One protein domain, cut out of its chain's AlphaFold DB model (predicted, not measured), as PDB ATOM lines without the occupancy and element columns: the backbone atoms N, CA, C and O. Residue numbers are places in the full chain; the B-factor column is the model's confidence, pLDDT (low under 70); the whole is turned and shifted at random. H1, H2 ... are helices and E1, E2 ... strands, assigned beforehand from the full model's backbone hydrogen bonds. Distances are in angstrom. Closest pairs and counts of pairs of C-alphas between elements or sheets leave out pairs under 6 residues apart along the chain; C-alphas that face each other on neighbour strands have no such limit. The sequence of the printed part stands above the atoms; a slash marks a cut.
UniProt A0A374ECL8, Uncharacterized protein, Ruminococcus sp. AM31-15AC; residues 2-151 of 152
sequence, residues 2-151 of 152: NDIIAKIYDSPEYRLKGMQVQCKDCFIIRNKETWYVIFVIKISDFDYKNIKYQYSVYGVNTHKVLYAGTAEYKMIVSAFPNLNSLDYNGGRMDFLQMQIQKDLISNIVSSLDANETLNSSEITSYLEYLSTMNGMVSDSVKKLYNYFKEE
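AT A GLANCE: This is residues 2 to 151 of the 152 residues of an uncharacterized protein of Ruminococcus sp. AM31-15AC (UniProt A0A374ECL8). A strongly twisted sheet of four antiparallel strands has helices over both faces, H1 and H3 on one and H2 and H5 on the other. H3, H4 and H5 follow one another as helical hairpins and wrap round the E1 edge of the sheet, H4 joining the helices of the two faces. The 150 printed residues hold five named helices and four named strands, in the order H1 E1 E2 E3 E4 H2 H3 H4 H5, and the class is mixed. The strands form a meander in the order E1 E2 E3 E4, each the antiparallel neighbour of the one before. The whole is compact and rounded, with a radius of gyration of the C-alphas of 15.1 A and spans of 43 by 37 by 26 A.

IN THESE COORDINATES: Find C-alpha 2 at (-13.100, -45.926, 7.978), where H1, residues 2 to 10, begins and runs 12.3 A. Next come E1, residues 19 to 31, 31.9 A, which bends by 65 degrees at residue 28; E2, residues 34 to 45, 34.7 A; E3, residues 51 to 59, 26.0 A; and E4, residues 64 to 66, 6.3 A. H2, residues 71 to 77, spans 10.0 A. Look for C-alpha 95 at (3.699, -40.476, -2.673); from there H3, residues 95 to 115, runs 30.3 A. H4, residues 120 to 134, spans 21.1 A, and H5, residues 139 to 150, spans 17.1 A, ending at (5.265, -36.624, 24.282).

HOW THE PARTS SIT: Start at the hairpin E1 and E2, where N 27 and O 38 are 2.7 A apart, within hydrogen-bond range. In the hairpin E2 and E3, look at N 39 and O 56, 2.8 A; in the hairpin E3 and E4, at N 66 and O 57, 2.8 A. H1 is on the sheet, its C-alpha of Ile 8 being 6.3 A from that of Val 65 in E4. On the same face, H3 lies over E1 and E2 at a height of 9.8 A. On the opposite face, H5 runs along E1, at 10 degrees on the local plane, and H2 has a height of 8.9 A. H4 touches H5 at a shallow tilt of 17 degrees, opposite ways, closest at the C-alphas of Asn 134 and Lys 142, 5.2 A. H3 touches H4 with residues 101 to 108 alone, closest at the C-alphas of Ile 108 and Glu 122, 6.4 A. Every O i to N i+4 pair is within hydrogen-bond range in H1, H2, H3 and H4, and 7 of 8 in H5.

THE WHOLE: The C-alphas farthest apart, of Asp 47 and Ser 120, are 43.9 A from each other. The printed part has no cut. The long link is H2 to H3, residues 78 to 94, and within it residues 90 to 92 have pLDDT under 70.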
ATOM      1  N   ASN A   2     -11.927 -46.465   8.692       76.06
ATOM      2  CA  ASN A   2     -13.100 -45.926   7.978       76.06
ATOM      3  C   ASN A   2     -14.379 -45.832   8.833       76.06
ATOM      4  O   ASN A   2     -15.075 -44.824   8.749       76.06
ATOM      5  N   ASP A   3     -14.640 -46.809   9.706       82.81
ATOM      6  CA  ASP A   3     -15.846 -46.802  10.547       82.81
ATOM      7  C   ASP A   3     -15.820 -45.702  11.617       82.81
ATOM      8  O   ASP A   3     -16.833 -45.052  11.872       82.81
ATOM      9  N   ILE A   4     -14.653 -45.430  12.211       86.56
ATOM     10  CA  ILE A   4     -14.484 -44.332  13.175       86.56
ATOM     11  C   ILE A   4     -14.700 -42.985  12.476       86.56
ATOM     12  O   ILE A   4     -15.423 -42.130  12.982       86.56
ATOM     13  N   ILE A   5     -14.125 -42.812  11.281       86.12
ATOM     14  CA  ILE A   5     -14.297 -41.590  10.486       86.12
ATOM     15  C   ILE A   5     -15.769 -41.393  10.095       86.12
ATOM     16  O   ILE A   5     -16.274 -40.275  10.190       86.12
ATOM     17  N   ALA A   6     -16.479 -42.462   9.723       86.56
ATOM     18  CA  ALA A   6     -17.912 -42.397   9.439       86.56
ATOM     19  C   ALA A   6     -18.707 -41.916  10.665       86.56
ATOM     20  O   ALA A   6     -19.480 -40.965  10.551       86.56
ATOM     21  N   LYS A   7     -18.434 -42.469  11.859       86.44
ATOM     22  CA  LYS A   7     -19.048 -42.009  13.121       86.44
ATOM     23  C   LYS A   7     -18.789 -40.521  13.392       86.44
ATOM     24  O   LYS A   7     -19.672 -39.833  13.899       86.44
ATOM     25  N   ILE A   8     -17.595 -40.017  13.066       86.69
ATOM     26  CA  ILE A   8     -17.262 -38.591  13.210       86.69
ATOM     27  C   ILE A   8     -18.123 -37.754  12.268       86.69
ATOM     28  O   ILE A   8     -18.778 -36.819  12.726       86.69
ATOM     29  N   TYR A   9     -18.174 -38.104  10.984       87.06
ATOM     30  CA  TYR A   9     -18.954 -37.359   9.994       87.06
ATOM     31  C   TYR A   9     -20.466 -37.413  10.239       87.06
ATOM     32  O   TYR A   9     -21.164 -36.446   9.934       87.06
ATOM     33  N   ASP A  10     -20.967 -38.490  10.840       86.38
ATOM     34  CA  ASP A  10     -22.374 -38.610  11.229       86.38
ATOM     35  C   ASP A  10     -22.735 -37.836  12.502       86.38
ATOM     36  O   ASP A  10     -23.922 -37.633  12.787       86.38
ATOM     37  N   SER A  11     -21.749 -37.376  13.277       84.19
ATOM     38  CA  SER A  11     -22.034 -36.616  14.490       84.19
ATOM     39  C   SER A  11     -22.571 -35.205  14.169       84.19
ATOM     40  O   SER A  11     -22.241 -34.620  13.129       84.19
ATOM     41  N   PRO A  12     -23.415 -34.618  15.045       82.69
ATOM     42  CA  PRO A  12     -24.126 -33.367  14.760       82.69
ATOM     43  C   PRO A  12     -23.213 -32.183  14.418       82.69
ATOM     44  O   PRO A  12     -23.637 -31.258  13.734       82.69
ATOM     45  N   GLU A  13     -21.963 -32.222  14.874       82.50
ATOM     46  CA  GLU A  13     -20.959 -31.168  14.697       82.50
ATOM     47  C   GLU A  13     -20.433 -31.071  13.266       82.50
ATOM     48  O   GLU A  13     -19.973 -30.009  12.850       82.50
ATOM     49  N   TYR A  14     -20.517 -32.169  12.512       83.44
ATOM     50  CA  TYR A  14     -19.974 -32.274  11.157       83.44
ATOM     51  C   TYR A  14     -21.057 -32.469  10.096       83.44
ATOM     52  O   TYR A  14     -20.777 -32.346   8.904       83.44
ATOM     53  N   ARG A  15     -22.319 -32.667  10.501       80.75
ATOM     54  CA  ARG A  15     -23.485 -32.682   9.606       80.75
ATOM     55  C   ARG A  15     -23.905 -31.255   9.207       80.75
ATOM     56  O   ARG A  15     -25.041 -30.830   9.417       80.75
ATOM     57  N   LEU A  16     -22.971 -30.497   8.634       75.69
ATOM     58  CA  LEU A  16     -23.148 -29.098   8.244       75.69
ATOM     59  C   LEU A  16     -23.481 -28.994   6.749       75.69
ATOM     60  O   LEU A  16     -22.701 -29.402   5.890       75.69
ATOM     61  N   LYS A  17     -24.644 -28.424   6.414       78.56
ATOM     62  CA  LYS A  17     -24.998 -28.142   5.013       78.56
ATOM     63  C   LYS A  17     -24.091 -27.046   4.452       78.56
ATOM     64  O   LYS A  17     -23.835 -26.062   5.135       78.56
ATOM     65  N   GLY A  18     -23.675 -27.182   3.194       79.94
ATOM     66  CA  GLY A  18     -22.881 -26.148   2.518       79.94
ATOM     67  C   GLY A  18     -21.376 -26.198   2.807       79.94
ATOM     68  O   GLY A  18     -20.638 -25.399   2.242       79.94
ATOM     69  N   MET A  19     -20.929 -27.131   3.651       86.19
ATOM     70  CA  MET A  19     -19.545 -27.242   4.108       86.19
ATOM     71  C   MET A  19     -18.903 -28.532   3.596       86.19
ATOM     72  O   MET A  19     -19.557 -29.568   3.473       86.19
ATOM     73  N   GLN A  20     -17.601 -28.479   3.347       88.38
ATOM     74  CA  GLN A  20     -16.740 -29.639   3.174       88.38
ATOM     75  C   GLN A  20     -16.069 -29.980   4.501       88.38
ATOM     76  O   GLN A  20     -15.473 -29.118   5.149       88.38
ATOM     77  N   VAL A  21     -16.128 -31.255   4.871       90.25
ATOM     78  CA  VAL A  21     -15.480 -31.794   6.066       90.25
ATOM     79  C   VAL A  21     -14.454 -32.830   5.629       90.25
ATOM     80  O   VAL A  21     -14.770 -33.739   4.864       90.25
ATOM     81  N   GLN A  22     -13.214 -32.689   6.093       90.44
ATOM     82  CA  GLN A  22     -12.121 -33.585   5.734       90.44
ATOM     83  C   GLN A  22     -11.247 -33.905   6.945       90.44
ATOM     84  O   GLN A  22     -10.669 -33.008   7.558       90.44
ATOM     85  N   CYS A  23     -11.072 -35.191   7.232       91.12
ATOM     86  CA  CYS A  23     -10.036 -35.672   8.136       91.12
ATOM     87  C   CYS A  23      -8.647 -35.407   7.539       91.12
ATOM     88  O   CYS A  23      -8.358 -35.829   6.415       91.12
ATOM     89  N   LYS A  24      -7.802 -34.688   8.278       90.06
ATOM     90  CA  LYS A  24      -6.440 -34.340   7.864       90.06
ATOM     91  C   LYS A  24      -5.391 -35.222   8.503       90.06
ATOM     92  O   LYS A  24      -4.593 -35.778   7.764       90.06
ATOM     93  N   ASP A  25      -5.471 -35.387   9.817       90.75
ATOM     94  CA  ASP A  25      -4.563 -36.227  10.591       90.75
ATOM     95  C   ASP A  25      -5.300 -36.991  11.678       90.75
ATOM     96  O   ASP A  25      -6.445 -36.684  12.027       90.75
ATOM     97  N   CYS A  26      -4.588 -37.973  12.219       93.00
ATOM     98  CA  CYS A  26      -5.009 -38.816  13.313       93.00
ATOM     99  C   CYS A  26      -3.841 -39.001  14.287       93.00
ATOM    100  O   CYS A  26      -2.718 -39.292  13.876       93.00
ATOM    101  N   PHE A  27      -4.127 -38.882  15.576       94.19
ATOM    102  CA  PHE A  27      -3.192 -39.075  16.672       94.19
ATOM    103  C   PHE A  27      -3.802 -40.008  17.711       94.19
ATOM    104  O   PHE A  27      -5.019 -40.146  17.798       94.19
ATOM    105  N   ILE A  28      -2.953 -40.665  18.485       94.31
ATOM    106  CA  ILE A  28      -3.353 -41.556  19.565       94.31
ATOM    107  C   ILE A  28      -2.804 -40.943  20.841       94.31
ATOM    108  O   ILE A  28      -1.649 -40.528  20.872       94.31
ATOM    109  N   ILE A  29      -3.636 -40.867  21.872       92.56
ATOM    110  CA  ILE A  29      -3.207 -40.442  23.202       92.56
ATOM    111  C   ILE A  29      -3.725 -41.408  24.250       92.56
ATOM    112  O   ILE A  29      -4.740 -42.092  24.052       92.56
ATOM    113  N   ARG A  30      -3.073 -41.385  25.406       88.75
ATOM    114  CA  ARG A  30      -3.545 -42.069  26.599       88.75
ATOM    115  C   ARG A  30      -3.763 -41.056  27.712       88.75
ATOM    116  O   ARG A  30      -2.849 -40.341  28.101       88.75
ATOM    117  N   ASN A  31      -4.969 -41.020  28.272       84.06
ATOM    118  CA  ASN A  31      -5.241 -40.273  29.499       84.06
ATOM    119  C   ASN A  31      -5.614 -41.270  30.598       84.06
ATOM    120  O   ASN A  31      -6.693 -41.867  30.569       84.06
ATOM    121  N   LYS A  32      -4.701 -41.457  31.559       82.69
ATOM    122  CA  LYS A  32      -4.769 -42.509  32.589       82.69
ATOM    123  C   LYS A  32      -4.854 -43.903  31.949       82.69
ATOM    124  O   LYS A  32      -3.952 -44.300  31.222       82.69
ATOM    125  N   GLU A  33      -5.927 -44.645  32.200       82.50
ATOM    126  CA  GLU A  33      -6.139 -45.997  31.667       82.50
ATOM    127  C   GLU A  33      -6.969 -46.018  30.378       82.50
ATOM    128  O   GLU A  33      -7.307 -47.087  29.881       82.50
ATOM    129  N   THR A  34      -7.317 -44.851  29.830       88.06
ATOM    130  CA  THR A  34      -8.217 -44.748  28.678       88.06
ATOM    131  C   THR A  34      -7.465 -44.263  27.449       88.06
ATOM    132  O   THR A  34      -6.759 -43.248  27.492       88.06
ATOM    133  N   TRP A  35      -7.647 -44.983  26.347       92.38
ATOM    134  CA  TRP A  35      -7.090 -44.630  25.048       92.38
ATOM    135  C   TRP A  35      -8.077 -43.799  24.237       92.38
ATOM    136  O   TRP A  35      -9.283 -44.068  24.207       92.38
ATOM    137  N   TYR A  36      -7.545 -42.804  23.537       94.06
ATOM    138  CA  TYR A  36      -8.320 -41.962  22.638       94.06
ATOM    139  C   TYR A  36      -7.630 -41.854  21.290       94.06
ATOM    140  O   TYR A  36      -6.403 -41.825  21.192       94.06
ATOM    141  N   VAL A  37      -8.452 -41.727  20.256       94.88
ATOM    142  CA  VAL A  37      -8.002 -41.396  18.909       94.88
ATOM    143  C   VAL A  37      -8.468 -39.980  18.595       94.88
ATOM    144  O   VAL A  37      -9.662 -39.677  18.627       94.88
ATOM    145  N   ILE A  38      -7.512 -39.096  18.338       95.31
ATOM    146  CA  ILE A  38      -7.714 -37.672  18.098       95.31
ATOM    147  C   ILE A  38      -7.589 -37.411  16.608       95.31
ATOM    148  O   ILE A  38      -6.545 -37.651  16.014       95.31
ATOM    149  N   PHE A  39      -8.631 -36.870  15.999       94.44
ATOM    150  CA  PHE A  39      -8.626 -36.517  14.587       94.44
ATOM    151  C   PHE A  39      -8.557 -35.008  14.426       94.44
ATOM    152  O   PHE A  39      -9.285 -34.275  15.093       94.44
ATOM    153  N   VAL A  40      -7.730 -34.538  13.497       93.81
ATOM    154  CA  VAL A  40      -7.758 -33.143  13.052       93.81
ATOM    155  C   VAL A  40      -8.701 -33.055  11.866       93.81
ATOM    156  O   VAL A  40      -8.428 -33.590  10.790       93.81
ATOM    157  N   ILE A  41      -9.821 -32.370  12.054       93.31
ATOM    158  CA  ILE A  41     -10.846 -32.190  11.036       93.31
ATOM    159  C   ILE A  41     -10.745 -30.782  10.461       93.31
ATOM    160  O   ILE A  41     -10.859 -29.787  11.178       93.31
ATOM    161  N   LYS A  42     -10.561 -30.700   9.145       92.31
ATOM    162  CA  LYS A  42     -10.705 -29.471   8.372       92.31
ATOM    163  C   LYS A  42     -12.170 -29.294   7.993       92.31
ATOM    164  O   LYS A  42     -12.752 -30.181   7.374       92.31
ATOM    165  N   ILE A  43     -12.724 -28.134   8.310       91.44
ATOM    166  CA  ILE A  43     -14.028 -27.675   7.842       91.44
ATOM    167  C   ILE A  43     -13.789 -26.474   6.942       91.44
ATOM    168  O   ILE A  43     -13.075 -25.542   7.323       91.44
ATOM    169  N   SER A  44     -14.361 -26.492   5.746       90.69
ATOM    170  CA  SER A  44     -14.304 -25.339   4.859       90.69
ATOM    171  C   SER A  44     -15.537 -25.175   3.995       90.69
ATOM    172  O   SER A  44     -16.203 -26.156   3.682       90.69
ATOM    173  N   ASP A  45     -15.790 -23.955   3.535       88.62
ATOM    174  CA  ASP A  45     -16.764 -23.717   2.468       88.62
ATOM    175  C   ASP A  45     -16.339 -24.422   1.165       88.62
ATOM    176  O   ASP A  45     -15.165 -24.755   0.968       88.62
ATOM    177  N   PHE A  46     -17.287 -24.627   0.245       82.38
ATOM    178  CA  PHE A  46     -17.011 -25.233  -1.067       82.38
ATOM    179  C   PHE A  46     -15.982 -24.462  -1.904       82.38
ATOM    180  O   PHE A  46     -15.313 -25.063  -2.743       82.38
ATOM    181  N   ASP A  47     -15.854 -23.153  -1.685       83.00
ATOM    182  CA  ASP A  47     -14.879 -22.290  -2.356       83.00
ATOM    183  C   ASP A  47     -13.554 -22.146  -1.583       83.00
ATOM    184  O   ASP A  47     -12.686 -21.377  -1.993       83.00
ATOM    185  N   TYR A  48     -13.387 -22.889  -0.481       79.25
ATOM    186  CA  TYR A  48     -12.210 -22.912   0.393       79.25
ATOM    187  C   TYR A  48     -11.799 -21.561   1.000       79.25
ATOM    188  O   TYR A  48     -10.691 -21.458   1.528       79.25
ATOM    189  N   LYS A  49     -12.655 -20.533   0.975       81.75
ATOM    190  CA  LYS A  49     -12.292 -19.216   1.525       81.75
ATOM    191  C   LYS A  49     -12.254 -19.200   3.045       81.75
ATOM    192  O   LYS A  49     -11.363 -18.591   3.628       81.75
ATOM    193  N   ASN A  50     -13.193 -19.893   3.679       84.88
ATOM    194  CA  ASN A  50     -13.231 -20.032   5.127       84.88
ATOM    195  C   ASN A  50     -12.734 -21.425   5.489       84.88
ATOM    196  O   ASN A  50     -13.434 -22.404   5.256       84.88
ATOM    197  N   ILE A  51     -11.514 -21.522   6.019       88.75
ATOM    198  CA  ILE A  51     -10.940 -22.775   6.514       88.75
ATOM    199  C   ILE A  51     -10.834 -22.686   8.029       88.75
ATOM    200  O   ILE A  51     -10.231 -21.761   8.569       88.75
ATOM    201  N   LYS A  52     -11.379 -23.691   8.708       91.56
ATOM    202  CA  LYS A  52     -11.219 -23.897  10.142       91.56
ATOM    203  C   LYS A  52     -10.762 -25.325  10.397       91.56
ATOM    204  O   LYS A  52     -11.168 -26.253   9.700       91.56
ATOM    205  N   TYR A  53      -9.947 -25.500  11.424       92.12
ATOM    206  CA  TYR A  53      -9.556 -26.810  11.926       92.12
ATOM    207  C   TYR A  53     -10.135 -27.020  13.322       92.12
ATOM    208  O   TYR A  53     -10.225 -26.079  14.115       92.12
ATOM    209  N   GLN A  54     -10.539 -28.250  13.620       92.69
ATOM    210  CA  GLN A  54     -10.993 -28.653  14.945       92.69
ATOM    211  C   GLN A  54     -10.590 -30.087  15.262       92.69
ATOM    212  O   GLN A  54     -10.409 -30.897  14.355       92.69
ATOM    213  N   TYR A  55     -10.463 -30.392  16.549       94.56
ATOM    214  CA  TYR A  55     -10.248 -31.758  16.997       94.56
ATOM    215  C   TYR A  55     -11.576 -32.511  17.072       94.56
ATOM    216  O   TYR A  55     -12.593 -31.961  17.485       94.56
ATOM    217  N   SER A  56     -11.552 -33.784  16.703       94.75
ATOM    218  CA  SER A  56     -12.583 -34.754  17.052       94.75
ATOM    219  C   SER A  56     -11.946 -35.817  17.932       94.75
ATOM    220  O   SER A  56     -10.844 -36.275  17.635       94.75
ATOM    221  N   VAL A  57     -12.613 -36.193  19.019       94.81
ATOM    222  CA  VAL A  57     -12.082 -37.160  19.984       94.81
ATOM    223  C   VAL A  57     -12.938 -38.410  19.942       94.81
ATOM    224  O   VAL A  57     -14.146 -38.348  20.160       94.81
ATOM    225  N   TYR A  58     -12.315 -39.548  19.675       94.25
ATOM    226  CA  TYR A  58     -12.944 -40.856  19.746       94.25
ATOM    227  C   TYR A  58     -12.432 -41.596  20.979       94.25
ATOM    228  O   TYR A  58     -11.233 -41.846  21.098       94.25
ATOM    229  N   GLY A  59     -13.335 -41.923  21.902       92.94
ATOM    230  CA  GLY A  59     -13.016 -42.738  23.068       92.94
ATOM    231  C   GLY A  59     -13.044 -44.210  22.690       92.94
ATOM    232  O   GLY A  59     -14.123 -44.741  22.420       92.94
ATOM    233  N   VAL A  60     -11.879 -44.861  22.710       92.12
ATOM    234  CA  VAL A  60     -11.706 -46.249  22.258       92.12
ATOM    235  C   VAL A  60     -12.569 -47.199  23.087       92.12
ATOM    236  O   VAL A  60     -13.432 -47.863  22.533       92.12
ATOM    237  N   ASN A  61     -12.457 -47.154  24.416       89.06
ATOM    238  CA  ASN A  61     -13.215 -48.035  25.318       89.06
ATOM    239  C   ASN A  61     -14.741 -47.850  25.240       89.06
ATOM    240  O   ASN A  61     -15.510 -48.732  25.609       89.06
ATOM    241  N   THR A  62     -15.210 -46.678  24.801       88.94
ATOM    242  CA  THR A  62     -16.653 -46.407  24.657       88.94
ATOM    243  C   THR A  62     -17.153 -46.601  23.227       88.94
ATOM    244  O   THR A  62     -18.362 -46.525  22.991       88.94
ATOM    245  N   HIS A  63     -16.237 -46.812  22.276       90.75
ATOM    246  CA  HIS A  63     -16.434 -46.822  20.827       90.75
ATOM    247  C   HIS A  63     -17.292 -45.671  20.284       90.75
ATOM    248  O   HIS A  63     -18.083 -45.845  19.339       90.75
ATOM    249  N   LYS A  64     -17.153 -44.482  20.880       90.31
ATOM    250  CA  LYS A  64     -17.979 -43.302  20.596       90.31
ATOM    251  C   LYS A  64     -17.139 -42.048  20.402       90.31
ATOM    252  O   LYS A  64     -16.092 -41.863  21.014       90.31
ATOM    253  N   VAL A  65     -17.658 -41.161  19.557       91.62
ATOM    254  CA  VAL A  65     -17.142 -39.799  19.401       91.62
ATOM    255  C   VAL A  65     -17.641 -38.962  20.576       91.62
ATOM    256  O   VAL A  65     -18.839 -38.951  20.866       91.62
ATOM    257  N   LEU A  66     -16.729 -38.273  21.256       91.31
ATOM    258  CA  LEU A  66     -17.064 -37.341  22.321       91.31
ATOM    259  C   LEU A  66     -17.530 -36.022  21.710       91.31
ATOM    260  O   LEU A  66     -16.798 -35.392  20.948       91.31
ATOM    261  N   TYR A  67     -18.731 -35.580  22.076       87.56
ATOM    262  CA  TYR A  67     -19.243 -34.285  21.634       87.56
ATOM    263  C   TYR A  67     -18.461 -33.139  22.282       87.56
ATOM    264  O   TYR A  67     -18.218 -33.155  23.495       87.56
ATOM    265  N   ALA A  68     -18.174 -32.086  21.520       85.25
ATOM    266  CA  ALA A  68     -17.427 -30.909  21.949       85.25
ATOM    267  C   ALA A  68     -18.077 -30.152  23.119       85.25
ATOM    268  O   ALA A  68     -17.418 -29.420  23.863       85.25
ATOM    269  N   GLY A  69     -19.386 -30.338  23.315       83.12
ATOM    270  CA  GLY A  69     -20.124 -29.796  24.455       83.12
ATOM    271  C   GLY A  69     -19.811 -30.468  25.798       83.12
ATOM    272  O   GLY A  69     -20.050 -29.855  26.841       83.12
ATOM    273  N   THR A  70     -19.271 -31.691  25.795       88.50
ATOM    274  CA  THR A  70     -19.046 -32.489  27.011       88.50
ATOM    275  C   THR A  70     -17.850 -31.995  27.826       88.50
ATOM    276  O   THR A  70     -16.885 -31.448  27.290       88.50
ATOM    277  N   ALA A  71     -17.909 -32.186  29.147       89.56
ATOM    278  CA  ALA A  71     -16.805 -31.839  30.045       89.56
ATOM    279  C   ALA A  71     -15.541 -32.659  29.741       89.56
ATOM    280  O   ALA A  71     -14.439 -32.120  29.769       89.56
ATOM    281  N   GLU A  72     -15.716 -33.935  29.393       88.69
ATOM    282  CA  GLU A  72     -14.632 -34.853  29.045       88.69
ATOM    283  C   GLU A  72     -13.873 -34.397  27.795       88.69
ATOM    284  O   GLU A  72     -12.656 -34.236  27.847       88.69
ATOM    285  N   TYR A  73     -14.588 -34.078  26.708       91.62
ATOM    286  CA  TYR A  73     -13.966 -33.513  25.509       91.62
ATOM    287  C   TYR A  73     -13.174 -32.245  25.839       91.62
ATOM    288  O   TYR A  73     -12.021 -32.109  25.434       91.62
ATOM    289  N   LYS A  74     -13.779 -31.310  26.585       91.69
ATOM    290  CA  LYS A  74     -13.141 -30.027  26.917       91.69
ATOM    291  C   LYS A  74     -11.878 -30.226  27.742       91.69
ATOM    292  O   LYS A  74     -10.887 -29.556  27.482       91.69
ATOM    293  N   MET A  75     -11.912 -31.150  28.699       90.62
ATOM    294  CA  MET A  75     -10.753 -31.514  29.505       90.62
ATOM    295  C   MET A  75      -9.618 -32.044  28.621       90.62
ATOM    296  O   MET A  75      -8.507 -31.535  28.714       90.62
ATOM    297  N   ILE A  76      -9.908 -32.995  27.727       90.56
ATOM    298  CA  ILE A  76      -8.912 -33.598  26.826       90.56
ATOM    299  C   ILE A  76      -8.325 -32.542  25.881       90.56
ATOM    300  O   ILE A  76      -7.116 -32.341  25.834       90.56
ATOM    301  N   VAL A  77      -9.183 -31.814  25.166       92.12
ATOM    302  CA  VAL A  77      -8.751 -30.887  24.111       92.12
ATOM    303  C   VAL A  77      -8.105 -29.615  24.669       92.12
ATOM    304  O   VAL A  77      -7.342 -28.968  23.958       92.12
ATOM    305  N   SER A  78      -8.345 -29.256  25.936       90.19
ATOM    306  CA  SER A  78      -7.718 -28.076  26.558       90.19
ATOM    307  C   SER A  78      -6.194 -28.156  26.672       90.19
ATOM    308  O   SER A  78      -5.548 -27.113  26.745       90.19
ATOM    309  N   ALA A  79      -5.628 -29.367  26.662       88.88
ATOM    310  CA  ALA A  79      -4.184 -29.580  26.690       88.88
ATOM    311  C   ALA A  79      -3.538 -29.463  25.297       88.88
ATOM    312  O   ALA A  79      -2.333 -29.248  25.189       88.88
ATOM    313  N   PHE A  80      -4.329 -29.574  24.225       92.12
ATOM    314  CA  PHE A  80      -3.799 -29.678  22.870       92.12
ATOM    315  C   PHE A  80      -3.369 -28.323  22.292       92.12
ATOM    316  O   PHE A  80      -3.960 -27.282  22.606       92.12
ATOM    317  N   PRO A  81      -2.401 -28.311  21.358       90.81
ATOM    318  CA  PRO A  81      -2.019 -27.098  20.654       90.81
ATOM    319  C   PRO A  81      -3.189 -26.488  19.872       90.81
ATOM    320  O   PRO A  81      -4.034 -27.191  19.311       90.81
ATOM    321  N   ASN A  82      -3.209 -25.157  19.785       90.19
ATOM    322  CA  ASN A  82      -4.226 -24.427  19.034       90.19
ATOM    323  C   ASN A  82      -4.068 -24.650  17.516       90.19
ATOM    324  O   ASN A  82      -2.965 -24.581  16.975       90.19
ATOM    325  N   LEU A  83      -5.191 -24.857  16.826       90.69
ATOM    326  CA  LEU A  83      -5.251 -25.144  15.393       90.69
ATOM    327  C   LEU A  83      -5.424 -23.899  14.498       90.69
ATOM    328  O   LEU A  83      -5.419 -24.024  13.276       90.69
ATOM    329  N   ASN A  84      -5.574 -22.695  15.063       83.75
ATOM    330  CA  ASN A  84      -5.842 -21.460  14.306       83.75
ATOM    331  C   ASN A  84      -4.736 -21.095  13.301       83.75
ATOM    332  O   ASN A  84      -5.011 -20.436  12.304       83.75
ATOM    333  N   SER A  85      -3.493 -21.507  13.561       80.50
ATOM    334  CA  SER A  85      -2.347 -21.296  12.670       80.50
ATOM    335  C   SER A  85      -1.942 -22.562  11.914       80.50
ATOM    336  O   SER A  85      -0.812 -22.643  11.430       80.50
ATOM    337  N   LEU A  86      -2.800 -23.588  11.890       85.88
ATOM    338  CA  LEU A  86      -2.456 -24.857  11.272       85.88
ATOM    339  C   LEU A  86      -2.448 -24.727   9.754       85.88
ATOM    340  O   LEU A  86      -3.444 -24.350   9.135       85.88
ATOM    341  N   ASP A  87      -1.320 -25.086   9.160       83.38
ATOM    342  CA  ASP A  87      -1.139 -25.067   7.722       83.38
ATOM    343  C   ASP A  87      -0.530 -26.386   7.265       83.38
ATOM    344  O   ASP A  87       0.582 -26.725   7.638       83.38
ATOM    345  N   TYR A  88      -1.237 -27.123   6.421       78.38
ATOM    346  CA  TYR A  88      -0.746 -28.378   5.857       78.38
ATOM    347  C   TYR A  88       0.201 -28.191   4.660       78.38
ATOM    348  O   TYR A  88       0.596 -29.174   4.034       78.38
ATOM    349  N   ASN A  89       0.590 -26.955   4.338       73.06
ATOM    350  CA  ASN A  89       1.592 -26.663   3.319       73.06
ATOM    351  C   ASN A  89       2.999 -27.016   3.841       73.06
ATOM    352  O   ASN A  89       3.639 -26.232   4.537       73.06
ATOM    353  N   GLY A  90       3.478 -28.221   3.526       62.81
ATOM    354  CA  GLY A  90       4.768 -28.759   3.976       62.81
ATOM    355  C   GLY A  90       5.553 -29.456   2.863       62.81
ATOM    356  O   GLY A  90       5.078 -29.577   1.734       62.81
ATOM    357  N   GLY A  91       6.779 -29.878   3.177       61.75
ATOM    358  CA  GLY A  91       7.721 -30.503   2.247       61.75
ATOM    359  C   GLY A  91       7.179 -31.761   1.558       61.75
ATOM    360  O   GLY A  91       6.246 -32.416   2.019       61.75
ATOM    361  N   ARG A  92       7.763 -32.100   0.404       64.06
ATOM    362  CA  ARG A  92       7.318 -33.243  -0.404       64.06
ATOM    363  C   ARG A  92       7.868 -34.552   0.168       64.06
ATOM    364  O   ARG A  92       9.032 -34.867  -0.054       64.06
ATOM    365  N   MET A  93       7.016 -35.315   0.851       76.81
ATOM    366  CA  MET A  93       7.199 -36.764   0.967       76.81
ATOM    367  C   MET A  93       6.931 -37.415  -0.393       76.81
ATOM    368  O   MET A  93       6.052 -36.958  -1.131       76.81
ATOM    369  N   ASP A  94       7.649 -38.489  -0.720       83.31
ATOM    370  CA  ASP A  94       7.274 -39.332  -1.854       83.31
ATOM    371  C   ASP A  94       5.852 -39.891  -1.649       83.31
ATOM    372  O   ASP A  94       5.456 -40.242  -0.533       83.31
ATOM    373  N   PHE A  95       5.070 -39.971  -2.727       83.56
ATOM    374  CA  PHE A  95       3.699 -40.476  -2.673       83.56
ATOM    375  C   PHE A  95       3.612 -41.878  -2.056       83.56
ATOM    376  O   PHE A  95       2.725 -42.126  -1.239       83.56
ATOM    377  N   LEU A  96       4.532 -42.780  -2.406       87.12
ATOM    378  CA  LEU A  96       4.569 -44.142  -1.881       87.12
ATOM    379  C   LEU A  96       4.837 -44.139  -0.378       87.12
ATOM    380  O   LEU A  96       4.139 -44.813   0.375       87.12
ATOM    381  N   GLN A  97       5.809 -43.346   0.071       86.50
ATOM    382  CA  GLN A  97       6.110 -43.218   1.494       86.50
ATOM    383  C   GLN A  97       4.913 -42.653   2.267       86.50
ATOM    384  O   GLN A  97       4.581 -43.163   3.333       86.50
ATOM    385  N   MET A  98       4.211 -41.665   1.707       85.75
ATOM    386  CA  MET A  98       3.006 -41.111   2.323       85.75
ATOM    387  C   MET A  98       1.900 -42.165   2.453       85.75
ATOM    388  O   MET A  98       1.221 -42.200   3.478       85.75
ATOM    389  N   GLN A  99       1.708 -43.020   1.444       88.06
ATOM    390  CA  GLN A  99       0.739 -44.118   1.525       88.06
ATOM    391  C   GLN A  99       1.133 -45.129   2.603       88.06
ATOM    392  O   GLN A  99       0.303 -45.462   3.441       88.06
ATOM    393  N   ILE A 100       2.412 -45.513   2.674       91.19
ATOM    394  CA  ILE A 100       2.921 -46.418   3.717       91.19
ATOM    395  C   ILE A 100       2.637 -45.863   5.119       91.19
ATOM    396  O   ILE A 100       2.143 -46.589   5.977       91.19
ATOM    397  N   GLN A 101       2.906 -44.574   5.358       90.75
ATOM    398  CA  GLN A 101       2.643 -43.956   6.663       90.75
ATOM    399  C   GLN A 101       1.143 -43.911   6.991       90.75
ATOM    400  O   GLN A 101       0.765 -44.117   8.144       90.75
ATOM    401  N   LYS A 102       0.282 -43.677   5.992       88.75
ATOM    402  CA  LYS A 102      -1.182 -43.694   6.157       88.75
ATOM    403  C   LYS A 102      -1.722 -45.083   6.474       88.75
ATOM    404  O   LYS A 102      -2.579 -45.213   7.348       88.75
ATOM    405  N   ASP A 103      -1.215 -46.106   5.801       92.19
ATOM    406  CA  ASP A 103      -1.610 -47.490   6.052       92.19
ATOM    407  C   ASP A 103      -1.149 -47.941   7.439       92.19
ATOM    408  O   ASP A 103      -1.927 -48.536   8.186       92.19
ATOM    409  N   LEU A 104       0.077 -47.579   7.829       93.94
ATOM    410  CA  LEU A 104       0.616 -47.862   9.156       93.94
ATOM    411  C   LEU A 104      -0.271 -47.266  10.255       93.94
ATOM    412  O   LEU A 104      -0.731 -48.012  11.120       93.94
ATOM    413  N   ILE A 105      -0.571 -45.961  10.213       94.06
ATOM    414  CA  ILE A 105      -1.412 -45.347  11.254       94.06
ATOM    415  C   ILE A 105      -2.837 -45.916  11.244       94.06
ATOM    416  O   ILE A 105      -3.411 -46.160  12.303       94.06
ATOM    417  N   SER A 106      -3.394 -46.201  10.063       93.19
ATOM    418  CA  SER A 106      -4.715 -46.823   9.929       93.19
ATOM    419  C   SER A 106      -4.768 -48.207  10.583       93.19
ATOM    420  O   SER A 106      -5.752 -48.532  11.257       93.19
ATOM    421  N   ASN A 107      -3.710 -49.008  10.433       94.00
ATOM    422  CA  ASN A 107      -3.599 -50.331  11.045       94.00
ATOM    423  C   ASN A 107      -3.487 -50.240  12.568       94.00
ATOM    424  O   ASN A 107      -4.224 -50.941  13.259       94.00
ATOM    425  N   ILE A 108      -2.651 -49.338  13.092       94.94
ATOM    426  CA  ILE A 108      -2.506 -49.132  14.543       94.94
ATOM    427  C   ILE A 108      -3.837 -48.692  15.161       94.94
ATOM    428  O   ILE A 108      -4.276 -49.271  16.149       94.94
ATOM    429  N   VAL A 109      -4.530 -47.723  14.554       94.62
ATOM    430  CA  VAL A 109      -5.844 -47.257  15.033       94.62
ATOM    431  C   VAL A 109      -6.885 -48.374  15.000       94.62
ATOM    432  O   VAL A 109      -7.706 -48.475  15.906       94.62
ATOM    433  N   SER A 110      -6.873 -49.213  13.964       93.69
ATOM    434  CA  SER A 110      -7.833 -50.317  13.849       93.69
ATOM    435  C   SER A 110      -7.544 -51.429  14.863       93.69
ATOM    436  O   SER A 110      -8.481 -51.991  15.419       93.69
ATOM    437  N   SER A 111      -6.268 -51.710  15.146       93.38
ATOM    438  CA  SER A 111      -5.869 -52.631  16.217       93.38
ATOM    439  C   SER A 111      -6.257 -52.093  17.594       93.38
ATOM    440  O   SER A 111      -6.855 -52.816  18.387       93.38
ATOM    441  N   LEU A 112      -6.010 -50.804  17.846       94.31
ATOM    442  CA  LEU A 112      -6.415 -50.130  19.077       94.31
ATOM    443  C   LEU A 112      -7.930 -50.187  19.290       94.31
ATOM    444  O   LEU A 112      -8.377 -50.496  20.386       94.31
ATOM    445  N   ASP A 113      -8.722 -49.914  18.251       93.44
ATOM    446  CA  ASP A 113     -10.182 -50.016  18.331       93.44
ATOM    447  C   ASP A 113     -10.633 -51.461  18.576       93.44
ATOM    448  O   ASP A 113     -11.584 -51.670  19.306       93.44
ATOM    449  N   ALA A 114      -9.948 -52.476  18.046       92.38
ATOM    450  CA  ALA A 114     -10.326 -53.872  18.285       92.38
ATOM    451  C   ALA A 114      -9.930 -54.393  19.679       92.38
ATOM    452  O   ALA A 114     -10.659 -55.189  20.269       92.38
ATOM    453  N   ASN A 115      -8.768 -53.977  20.187       92.38
ATOM    454  CA  ASN A 115      -8.141 -54.548  21.383       92.38
ATOM    455  C   ASN A 115      -8.214 -53.632  22.615       92.38
ATOM    456  O   ASN A 115      -7.713 -53.993  23.682       92.38
ATOM    457  N   GLU A 116      -8.754 -52.424  22.451       92.12
ATOM    458  CA  GLU A 116      -8.828 -51.336  23.439       92.12
ATOM    459  C   GLU A 116      -7.485 -50.880  24.034       92.12
ATOM    460  O   GLU A 116      -7.438 -50.015  24.911       92.12
ATOM    461  N   THR A 117      -6.377 -51.446  23.563       92.00
ATOM    462  CA  THR A 117      -5.023 -51.234  24.068       92.00
ATOM    463  C   THR A 117      -4.015 -51.394  22.933       92.00
ATOM    464  O   THR A 117      -4.280 -52.092  21.955       92.00
ATOM    465  N   LEU A 118      -2.856 -50.745  23.069       91.81
ATOM    466  CA  LEU A 118      -1.704 -50.963  22.196       91.81
ATOM    467  C   LEU A 118      -0.658 -51.825  22.897       91.81
ATOM    468  O   LEU A 118      -0.358 -51.621  24.077       91.81
ATOM    469  N   ASN A 119      -0.050 -52.746  22.155       92.69
ATOM    470  CA  ASN A 119       1.138 -53.459  22.612       92.69
ATOM    471  C   ASN A 119       2.418 -52.633  22.373       92.69
ATOM    472  O   ASN A 119       2.431 -51.650  21.630       92.69
ATOM    473  N   SER A 120       3.534 -53.047  22.981       92.19
ATOM    474  CA  SER A 120       4.803 -52.308  22.901       92.19
ATOM    475  C   SER A 120       5.332 -52.133  21.472       92.19
ATOM    476  O   SER A 120       5.961 -51.118  21.173       92.19
ATOM    477  N   SER A 121       5.079 -53.097  20.579       94.81
ATOM    478  CA  SER A 121       5.494 -52.994  19.176       94.81
ATOM    479  C   SER A 121       4.690 -51.923  18.446       94.81
ATOM    480  O   SER A 121       5.265 -51.137  17.703       94.81
ATOM    481  N   GLU A 122       3.380 -51.859  18.676       94.56
ATOM    482  CA  GLU A 122       2.501 -50.861  18.059       94.56
ATOM    483  C   GLU A 122       2.811 -49.451  18.555       94.56
ATOM    484  O   GLU A 122       2.858 -48.521  17.753       94.56
ATOM    485  N   ILE A 123       3.099 -49.295  19.852       93.00
ATOM    486  CA  ILE A 123       3.563 -48.021  20.420       93.00
ATOM    487  C   ILE A 123       4.867 -47.589  19.744       93.00
ATOM    488  O   ILE A 123       4.991 -46.445  19.313       93.00
ATOM    489  N   THR A 124       5.821 -48.511  19.590       94.12
ATOM    490  CA  THR A 124       7.101 -48.222  18.923       94.12
ATOM    491  C   THR A 124       6.876 -47.770  17.479       94.12
ATOM    492  O   THR A 124       7.358 -46.708  17.087       94.12
ATOM    493  N   SER A 125       6.069 -48.505  16.708       94.50
ATOM    494  CA  SER A 125       5.729 -48.135  15.329       94.50
ATOM    495  C   SER A 125       4.989 -46.798  15.238       94.50
ATOM    496  O   SER A 125       5.211 -46.033  14.300       94.50
ATOM    497  N   TYR A 126       4.139 -46.472  16.213       94.56
ATOM    498  CA  TYR A 126       3.465 -45.178  16.264       94.56
ATOM    499  C   TYR A 126       4.440 -44.020  16.531       94.56
ATOM    500  O   TYR A 126       4.377 -42.985  15.864       94.56
ATOM    501  N   LEU A 127       5.392 -44.190  17.450       92.69
ATOM    502  CA  LEU A 127       6.423 -43.182  17.730       92.69
ATOM    503  C   LEU A 127       7.374 -42.976  16.536       92.69
ATOM    504  O   LEU A 127       7.813 -41.847  16.267       92.69
ATOM    505  N   GLU A 128       7.674 -44.041  15.789       91.56
ATOM    506  CA  GLU A 128       8.415 -43.976  14.524       91.56
ATOM    507  C   GLU A 128       7.631 -43.219  13.447       91.56
ATOM    508  O   GLU A 128       8.194 -42.345  12.777       91.56
ATOM    509  N   TYR A 129       6.327 -43.488  13.325       92.69
ATOM    510  CA  TYR A 129       5.419 -42.737  12.457       92.69
ATOM    511  C   TYR A 129       5.452 -41.241  12.784       92.69
ATOM    512  O   TYR A 129       5.717 -40.425  11.898       92.69
ATOM    513  N   LEU A 130       5.277 -40.865  14.056       91.69
ATOM    514  CA  LEU A 130       5.299 -39.460  14.470       91.69
ATOM    515  C   LEU A 130       6.632 -38.786  14.143       91.69
ATOM    516  O   LEU A 130       6.656 -37.661  13.644       91.69
ATOM    517  N   SER A 131       7.745 -39.482  14.380       88.44
ATOM    518  CA  SER A 131       9.088 -38.967  14.095       88.44
ATOM    519  C   SER A 131       9.323 -38.775  12.595       88.44
ATOM    520  O   SER A 131       9.886 -37.760  12.186       88.44
ATOM    521  N   THR A 132       8.845 -39.714  11.777       88.00
ATOM    522  CA  THR A 132       8.929 -39.644  10.314       88.00
ATOM    523  C   THR A 132       8.114 -38.468   9.787       88.00
ATOM    524  O   THR A 132       8.633 -37.631   9.050       88.00
ATOM    525  N   MET A 133       6.854 -38.355  10.216       86.25
ATOM    526  CA  MET A 133       5.941 -37.291   9.795       86.25
ATOM    527  C   MET A 133       6.428 -35.898  10.203       86.25
ATOM    528  O   MET A 133       6.390 -34.971   9.391       86.25
ATOM    529  N   ASN A 134       6.984 -35.756  11.408       82.94
ATOM    530  CA  ASN A 134       7.564 -34.499  11.881       82.94
ATOM    531  C   ASN A 134       8.696 -33.970  10.972       82.94
ATOM    532  O   ASN A 134       8.883 -32.761  10.841       82.94
ATOM    533  N   GLY A 135       9.432 -34.854  10.292       78.19
ATOM    534  CA  GLY A 135      10.501 -34.462   9.370       78.19
ATOM    535  C   GLY A 135      10.027 -33.731   8.106       78.19
ATOM    536  O   GLY A 135      10.832 -33.063   7.461       78.19
ATOM    537  N   MET A 136       8.743 -33.820   7.742       73.69
ATOM    538  CA  MET A 136       8.267 -33.459   6.394       73.69
ATOM    539  C   MET A 136       7.232 -32.336   6.354       73.69
ATOM    540  O   MET A 136       6.946 -31.793   5.289       73.69
ATOM    541  N   VAL A 137       6.641 -31.996   7.492       73.62
ATOM    542  CA  VAL A 137       5.469 -31.115   7.572       73.62
ATOM    543  C   VAL A 137       5.845 -29.649   7.829       73.62
ATOM    544  O   VAL A 137       6.996 -29.325   8.126       73.62
ATOM    545  N   SER A 138       4.881 -28.741   7.673       83.06
ATOM    546  CA  SER A 138       5.052 -27.314   7.979       83.06
ATOM    547  C   SER A 138       5.391 -27.087   9.460       83.06
ATOM    548  O   SER A 138       5.091 -27.928  10.307       83.06
ATOM    549  N   ASP A 139       5.938 -25.923   9.815       82.38
ATOM    550  CA  ASP A 139       6.291 -25.626  11.211       82.38
ATOM    551  C   ASP A 139       5.087 -25.625  12.169       82.38
ATOM    552  O   ASP A 139       5.239 -25.941  13.350       82.38
ATOM    553  N   SER A 140       3.881 -25.301  11.689       82.44
ATOM    554  CA  SER A 140       2.665 -25.364  12.509       82.44
ATOM    555  C   SER A 140       2.204 -26.803  12.743       82.44
ATOM    556  O   SER A 140       1.797 -27.134  13.855       82.44
ATOM    557  N   VAL A 141       2.339 -27.677  11.744       85.81
ATOM    558  CA  VAL A 141       2.018 -29.106  11.859       85.81
ATOM    559  C   VAL A 141       3.085 -29.838  12.683       85.81
ATOM    560  O   VAL A 141       2.739 -30.685  13.501       85.81
ATOM    561  N   LYS A 142       4.370 -29.467  12.583       87.19
ATOM    562  CA  LYS A 142       5.449 -30.034  13.419       87.19
ATOM    563  C   LYS A 142       5.165 -29.885  14.908       87.19
ATOM    564  O   LYS A 142       5.410 -30.803  15.682       87.19
ATOM    565  N   LYS A 143       4.607 -28.741  15.319       86.69
ATOM    566  CA  LYS A 143       4.201 -28.519  16.714       86.69
ATOM    567  C   LYS A 143       3.162 -29.539  17.180       86.69
ATOM    568  O   LYS A 143       3.255 -29.981  18.319       86.69
ATOM    569  N   LEU A 144       2.227 -29.942  16.314       89.81
ATOM    570  CA  LEU A 144       1.271 -31.009  16.629       89.81
ATOM    571  C   LEU A 144       1.974 -32.353  16.794       89.81
ATOM    572  O   LEU A 144       1.811 -33.000  17.822       89.81
ATOM    573  N   TYR A 145       2.783 -32.759  15.814       89.62
ATOM    574  CA  TYR A 145       3.476 -34.050  15.853       89.62
ATOM    575  C   TYR A 145       4.434 -34.176  17.039       89.62
ATOM    576  O   TYR A 145       4.506 -35.240  17.648       89.62
ATOM    577  N   ASN A 146       5.140 -33.099  17.392       88.81
ATOM    578  CA  ASN A 146       5.984 -33.065  18.584       88.81
ATOM    579  C   ASN A 146       5.159 -33.215  19.861       88.81
ATOM    580  O   ASN A 146       5.506 -34.042  20.693       88.81
ATOM    581  N   TYR A 147       4.056 -32.471  19.986       90.25
ATOM    582  CA  TYR A 147       3.177 -32.561  21.150       90.25
ATOM    583  C   TYR A 147       2.657 -33.992  21.352       90.25
ATOM    584  O   TYR A 147       2.866 -34.588  22.400       90.25
ATOM    585  N   PHE A 148       2.069 -34.600  20.318       89.00
ATOM    586  CA  PHE A 148       1.507 -35.952  20.431       89.00
ATOM    587  C   PHE A 148       2.557 -37.055  20.613       89.00
ATOM    588  O   PHE A 148       2.218 -38.149  21.051       89.00
ATOM    589  N   LYS A 149       3.830 -36.782  20.309       85.50
ATOM    590  CA  LYS A 149       4.931 -37.707  20.599       85.50
ATOM    591  C   LYS A 149       5.255 -37.779  22.093       85.50
ATOM    592  O   LYS A 149       5.759 -38.801  22.539       85.50
ATOM    593  N   GLU A 150       4.993 -36.712  22.842       80.81
ATOM    594  CA  GLU A 150       5.265 -36.624  24.282       80.81
ATOM    595  C   GLU A 150       4.102 -37.158  25.143       80.81
ATOM    596  O   GLU A 150       4.278 -37.374  26.338       80.81
ATOM    597  N   GLU A 151       2.933 -37.398  24.539       73.56
ATOM    598  CA  GLU A 151       1.670 -37.767  25.210       73.56
ATOM    599  C   GLU A 151       1.351 -39.281  25.168       73.56
ATOM    600  O   GLU A 151       0.207 -39.689  25.410       73.56
TER     601      GLU A 151